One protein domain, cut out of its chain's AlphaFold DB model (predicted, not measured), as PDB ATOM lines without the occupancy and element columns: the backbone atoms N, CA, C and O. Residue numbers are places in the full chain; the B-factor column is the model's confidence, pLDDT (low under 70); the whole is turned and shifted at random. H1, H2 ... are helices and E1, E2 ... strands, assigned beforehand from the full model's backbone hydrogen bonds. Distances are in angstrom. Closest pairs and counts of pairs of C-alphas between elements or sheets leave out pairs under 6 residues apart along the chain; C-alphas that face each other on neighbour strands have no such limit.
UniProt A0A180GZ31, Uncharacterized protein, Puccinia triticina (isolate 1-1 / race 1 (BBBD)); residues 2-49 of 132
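This is residues 2 to 49 of the 132 residues of an uncharacterized protein of Puccinia triticina (isolate 1-1 / race 1 (BBBD)) (UniProt A0A180GZ31). A small two-stranded hairpin, E1 and E2, has one helix, H1, loosely over one face, and a tail whose residues 43 to 48 stick out. The 48 printed residues hold H1, E1 and E2 in that order; the strands are antiparallel. The class is mixed, with 22 residues in named elements, under half. The whole is loose, with a radius of gyration of the C-alphas of 12.2 A and spans of 34 by 24 by 18 A.

Strands E1, residues 25 to 28, and E2, residues 36 to 39, form an antiparallel hairpin at 159 degrees. N 25 and O 39 are 2.8 A apart, within hydrogen-bond range, as are N 27 and O 37 at 2.9 A. Helix H1, residues 6 to 19, comes closest to E1 at the C-alphas of Phe 16 and Met 27, 7.7 A apart. H1 and E2 are near each other, with 6 pairs of C-alphas within 10 A. In H1, 9 of 10 O i to N i+4 pairs are within hydrogen-bond range.

H1 measures 20.3 A from C-alpha 6 at (96.105, 150.421, 103.648) to C-alpha 19. E1 measures 10.6 A, and E2 9.8 A, ending at C-alpha 39 at (90.856, 142.197, 92.132).

The C-alphas farthest apart, of Asp 31 and Gly 46, are 35.1 A apart. The printed part has no cut. The link H1 to E1 is tight, E1 to E2 short. Residues 2 to 4, 35 and 41 to 49 have pLDDT under 70.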
ATOM      1  N   ALA A   2      91.232 140.610 112.926       47.31
ATOM      2  CA  ALA A   2      92.336 141.031 112.061       47.31
ATOM      3  C   ALA A   2      91.887 142.286 111.302       47.31
ATOM      4  O   ALA A   2      90.891 142.230 110.577       47.31
ATOM      5  N   ALA A   3      92.567 143.404 111.532       56.75
ATOM      6  CA  ALA A   3      92.416 144.632 110.766       56.75
ATOM      7  C   ALA A   3      93.662 144.777 109.889       56.75
ATOM      8  O   ALA A   3      94.772 144.643 110.398       56.75
ATOM      9  N   TYR A   4      93.468 145.008 108.592       64.69
ATOM     10  CA  TYR A   4      94.560 145.274 107.657       64.69
ATOM     11  C   TYR A   4      94.669 146.773 107.421       64.69
ATOM     12  O   TYR A   4      93.654 147.441 107.215       64.69
ATOM     13  N   THR A   5      95.892 147.291 107.434       75.94
ATOM     14  CA  THR A   5      96.158 148.683 107.069       75.94
ATOM     15  C   THR A   5      96.179 148.847 105.547       75.94
ATOM     16  O   THR A   5      96.367 147.886 104.796       75.94
ATOM     17  N   ILE A   6      96.008 150.084 105.076       72.62
ATOM     18  CA  ILE A   6      96.105 150.421 103.648       72.62
ATOM     19  C   ILE A   6      97.469 150.003 103.079       72.62
ATOM     20  O   ILE A   6      97.536 149.460 101.978       72.62
ATOM     21  N   ASP A   7      98.548 150.185 103.840       76.81
ATOM     22  CA  ASP A   7      99.902 149.844 103.393       76.81
ATOM     23  C   ASP A   7     100.093 148.335 103.222       76.81
ATOM     24  O   ASP A   7     100.677 147.888 102.235       76.81
ATOM     25  N   GLN A   8      99.512 147.529 104.117       72.56
ATOM     26  CA  GLN A   8      99.511 146.074 103.970       72.56
ATOM     27  C   GLN A   8      98.765 145.634 102.705       72.56
ATOM     28  O   GLN A   8      99.201 144.698 102.035       72.56
ATOM     29  N   ILE A   9      97.670 146.309 102.342       78.38
ATOM     30  CA  ILE A   9      96.938 146.026 101.099       78.38
ATOM     31  C   ILE A   9      97.783 146.403  99.875       78.38
ATOM     32  O   ILE A   9      97.868 145.604  98.943       78.38
ATOM     33  N   LYS A  10      98.449 147.564  99.885       83.25
ATOM     34  CA  LYS A  10      99.307 148.025  98.778       83.25
ATOM     35  C   LYS A  10     100.457 147.058  98.489       83.25
ATOM     36  O   LYS A  10     100.599 146.620  97.353       83.25
ATOM     37  N   VAL A  11     101.199 146.637  99.517       83.50
ATOM     38  CA  VAL A  11     102.304 145.665  99.368       83.50
ATOM     39  C   VAL A  11     101.818 144.355  98.736       83.50
ATOM     40  O   VAL A  11     102.479 143.769  97.878       83.50
ATOM     41  N   ASN A  12     100.635 143.898  99.147       81.38
ATOM     42  CA  ASN A  12     100.014 142.684  98.635       81.38
ATOM     43  C   ASN A  12      99.534 142.833  97.178       81.38
ATOM     44  O   ASN A  12      99.717 141.912  96.380       81.38
ATOM     45  N   LEU A  13      98.974 143.991  96.815       83.25
ATOM     46  CA  LEU A  13      98.597 144.319  95.437       83.25
ATOM     47  C   LEU A  13      99.816 144.382  94.511       83.25
ATOM     48  O   LEU A  13      99.786 143.787  93.436       83.25
ATOM     49  N   ASP A  14     100.906 145.018  94.940       86.06
ATOM     50  CA  ASP A  14     102.141 145.093  94.151       86.06
ATOM     51  C   ASP A  14     102.715 143.696  93.884       86.06
ATOM     52  O   ASP A  14     103.089 143.360  92.756       86.06
ATOM     53  N   ALA A  15     102.736 142.838  94.910       84.06
ATOM     54  CA  ALA A  15     103.158 141.449  94.765       84.06
ATOM     55  C   ALA A  15     102.246 140.657  93.810       84.06
ATOM     56  O   ALA A  15     102.733 139.798  93.069       84.06
ATOM     57  N   PHE A  16     100.940 140.942  93.813       83.31
ATOM     58  CA  PHE A  16      99.989 140.341  92.885       83.31
ATOM     59  C   PHE A  16     100.246 140.787  91.445       83.31
ATOM     60  O   PHE A  16     100.410 139.932  90.580       83.31
ATOM     61  N   PHE A  17     100.350 142.091  91.179       85.88
ATOM     62  CA  PHE A  17     100.532 142.602  89.816       85.88
ATOM     63  C   PHE A  17     101.885 142.227  89.204       85.88
ATOM     64  O   PHE A  17     101.961 142.023  87.997       85.88
ATOM     65  N   ARG A  18     102.931 142.018  90.018       86.62
ATOM     66  CA  ARG A  18     104.195 141.425  89.539       86.62
ATOM     67  C   ARG A  18     104.028 139.995  89.019       86.62
ATOM     68  O   ARG A  18     104.728 139.601  88.094       86.62
ATOM     69  N   LYS A  19     103.131 139.206  89.621       84.69
ATOM     70  CA  LYS A  19     102.863 137.809  89.222       84.69
ATOM     71  C   LYS A  19     101.800 137.703  88.130       84.69
ATOM     72  O   LYS A  19     101.846 136.794  87.305       84.69
ATOM     73  N   CYS A  20     100.828 138.603  88.156       80.00
ATOM     74  CA  CYS A  20      99.671 138.632  87.277       80.00
ATOM     75  C   CYS A  20      99.537 140.032  86.656       80.00
ATOM     76  O   CYS A  20      98.610 140.765  87.012       80.00
ATOM     77  N   PRO A  21     100.460 140.422  85.757       81.06
ATOM     78  CA  PRO A  21     100.398 141.725  85.107       81.06
ATOM     79  C   PRO A  21      99.088 141.858  84.326       81.06
ATOM     80  O   PRO A  21      98.660 140.912  83.663       81.06
ATOM     81  N   GLU A  22      98.445 143.021  84.462       74.62
ATOM     82  CA  GLU A  22      97.220 143.421  83.744       74.62
ATOM     83  C   GLU A  22      96.001 142.497  83.928       74.62
ATOM     84  O   GLU A  22      95.020 142.582  83.189       74.62
ATOM     85  N   LYS A  23      96.024 141.609  84.925       73.81
ATOM     86  CA  LYS A  23      94.940 140.654  85.179       73.81
ATOM     87  C   LYS A  23      94.280 140.917  86.523       73.81
ATOM     88  O   LYS A  23      94.924 141.314  87.487       73.81
ATOM     89  N   GLY A  24      92.980 140.645  86.597       77.19
ATOM     90  CA  GLY A  24      92.270 140.480  87.863       77.19
ATOM     91  C   GLY A  24      92.473 139.077  88.442       77.19
ATOM     92  O   GLY A  24      92.996 138.176  87.788       77.19
ATOM     93  N   GLY A  25      92.025 138.862  89.672       78.31
ATOM     94  CA  GLY A  25      92.103 137.567  90.331       78.31
ATOM     95  C   GLY A  25      91.730 137.644  91.802       78.31
ATOM     96  O   GLY A  25      91.041 138.558  92.255       78.31
ATOM     97  N   SER A  26      92.167 136.659  92.574       79.50
ATOM     98  CA  SER A  26      91.981 136.682  94.018       79.50
ATOM     99  C   SER A  26      93.201 136.137  94.727       79.50
ATOM    100  O   SER A  26      93.765 135.137  94.289       79.50
ATOM    101  N   MET A  27      93.557 136.752  95.845       79.31
ATOM    102  CA  MET A  27      94.669 136.332  96.685       79.31
ATOM    103  C   MET A  27      94.240 136.316  98.145       79.31
ATOM    104  O   MET A  27      93.462 137.157  98.596       79.31
ATOM    105  N   LYS A  28      94.727 135.326  98.886       80.56
ATOM    106  CA  LYS A  28      94.574 135.284 100.338       80.56
ATOM    107  C   LYS A  28      95.724 136.048 100.971       80.56
ATOM    108  O   LYS A  28      96.838 136.006 100.450       80.56
ATOM    109  N   PHE A  29      95.456 136.699 102.093       73.75
ATOM    110  CA  PHE A  29      96.528 137.259 102.903       73.75
ATOM    111  C   PHE A  29      97.304 136.117 103.568       73.75
ATOM    112  O   PHE A  29      96.709 135.145 104.043       73.75
ATOM    113  N   SER A  30      98.633 136.207 103.546       70.69
ATOM    114  CA  SER A  30      99.531 135.154 104.036       70.69
ATOM    115  C   SER A  30      99.406 134.926 105.543       70.69
ATOM    116  O   SER A  30      99.465 133.788 106.000       70.69
ATOM    117  N   ASP A  31      99.175 135.993 106.301       73.25
ATOM    118  CA  ASP A  31      98.991 136.004 107.754       73.25
ATOM    119  C   ASP A  31      97.557 135.648 108.191       73.25
ATOM    120  O   ASP A  31      97.332 135.262 109.339       73.25
ATOM    121  N   ASN A  32      96.576 135.714 107.283       74.06
ATOM    122  CA  ASN A  32      95.220 135.242 107.542       74.06
ATOM    123  C   ASN A  32      94.545 134.677 106.281       74.06
ATOM    124  O   ASN A  32      93.835 135.393 105.565       74.06
ATOM    125  N   PRO A  33      94.624 133.351 106.064       74.94
ATOM    126  CA  PRO A  33      93.999 132.694 104.917       74.94
ATOM    127  C   PRO A  33      92.466 132.811 104.862       74.94
ATOM    128  O   PRO A  33      91.860 132.444 103.850       74.94
ATOM    129  N   LYS A  34      91.818 133.285 105.941       75.00
ATOM    130  CA  LYS A  34      90.369 133.550 105.989       75.00
ATOM    131  C   LYS A  34      89.995 134.896 105.361       75.00
ATOM    132  O   LYS A  34      88.806 135.151 105.166       75.00
ATOM    133  N   VAL A  35      90.974 135.748 105.057       67.88
ATOM    134  CA  VAL A  35      90.772 137.033 104.385       67.88
ATOM    135  C   VAL A  35      91.242 136.914 102.939       67.88
ATOM    136  O   VAL A  35      92.349 136.460 102.654       67.88
ATOM    137  N   LEU A  36      90.359 137.292 102.016       74.44
ATOM    138  CA  LEU A  36      90.555 137.179 100.574       74.44
ATOM    139  C   LEU A  36      90.416 138.564  99.942       74.44
ATOM    140  O   LEU A  36      89.354 139.178 100.037       74.44
ATOM    141  N   LEU A  37      91.460 139.014  99.253       73.12
ATOM    142  CA  LEU A  37      91.415 140.172  98.372       73.12
ATOM    143  C   LEU A  37      90.989 139.707  96.975       73.12
ATOM    144  O   LEU A  37      91.577 138.774  96.424       73.12
ATOM    145  N   LYS A  38      89.953 140.329  96.406       74.56
ATOM    146  CA  LYS A  38      89.515 140.088  95.022       74.56
ATOM    147  C   LYS A  38      89.777 141.335  94.190       74.56
ATOM    148  O   LYS A  38      89.255 142.397  94.506       74.56
ATOM    149  N   ILE A  39      90.536 141.169  93.118       78.31
ATOM    150  CA  ILE A  39      90.856 142.197  92.132       78.31
ATOM    151  C   ILE A  39      90.021 141.877  90.899       78.31
ATOM    152  O   ILE A  39      90.079 140.767  90.368       78.31
ATOM    153  N   ARG A  40      89.187 142.813  90.468       70.12
ATOM    154  CA  ARG A  40      88.290 142.633  89.326       70.12
ATOM    155  C   ARG A  40      88.380 143.864  88.448       70.12
ATOM    156  O   ARG A  40      88.594 144.959  88.961       70.12
ATOM    157  N   ASN A  41      88.173 143.676  87.150       68.19
ATOM    158  CA  ASN A  41      87.966 144.803  86.255       68.19
ATOM    159  C   ASN A  41      86.755 145.606  86.731       68.19
ATOM    160  O   ASN A  41      85.803 145.043  87.283       68.19
ATOM    161  N   ARG A  42      86.810 146.921  86.527       65.31
ATOM    162  CA  ARG A  42      85.700 147.811  86.854       65.31
ATOM    163  C   ARG A  42      84.491 147.400  86.014       65.31
ATOM    164  O   ARG A  42      84.562 147.411  84.788       65.31
ATOM    165  N   SER A  43      83.406 147.006  86.672       66.56
ATOM    166  CA  SER A  43      82.139 146.742  85.990       66.56
ATOM    167  C   SER A  43      81.561 148.051  85.435       66.56
ATOM    168  O   SER A  43      81.877 149.115  85.978       66.56
ATOM    169  N   PRO A  44      80.713 148.004  84.391       64.88
ATOM    170  CA  PRO A  44      80.050 149.196  83.871       64.88
ATOM    171  C   PRO A  44      79.315 149.978  84.978       64.88
ATOM    172  O   PRO A  44      78.754 149.339  85.883       64.88
ATOM    173  N   PRO A  45      79.292 151.324  84.917       60.50
ATOM    174  CA  PRO A  45      78.501 152.143  85.835       60.50
ATOM    175  C   PRO A  45      77.028 151.717  85.845       60.50
ATOM    176  O   PRO A  45      76.476 151.377  84.797       60.50
ATOM    177  N   GLY A  46      76.400 151.696  87.020       60.94
ATOM    178  CA  GLY A  46      75.005 151.279  87.196       60.94
ATOM    179  C   GLY A  46      74.768 149.765  87.151       60.94
ATOM    180  O   GLY A  46      73.632 149.317  87.297       60.94
ATOM    181  N   SER A  47      75.810 148.947  86.966       65.06
ATOM    182  CA  SER A  47      75.674 147.489  87.041       65.06
ATOM    183  C   SER A  47      75.599 146.991  88.489       65.06
ATOM    184  O   SER A  47      76.168 147.578  89.408       65.06
ATOM    185  N   ALA A  48      74.986 145.820  88.691       57.75
ATOM    186  CA  ALA A  48      74.920 145.147  89.996       57.75
ATOM    187  C   ALA A  48      76.299 144.760  90.583       57.75
ATOM    188  O   ALA A  48      76.394 144.298  91.720       57.75
ATOM    189  N   PHE A  49      77.367 144.914  89.797       58.28
ATOM    190  CA  PHE A  49      78.743 144.599  90.170       58.28
ATOM    191  C   PHE A  49      79.655 145.829  90.116       58.28
ATOM    192  O   PHE A  49      80.879 145.659  90.097       58.28
TER     193      PHE A  49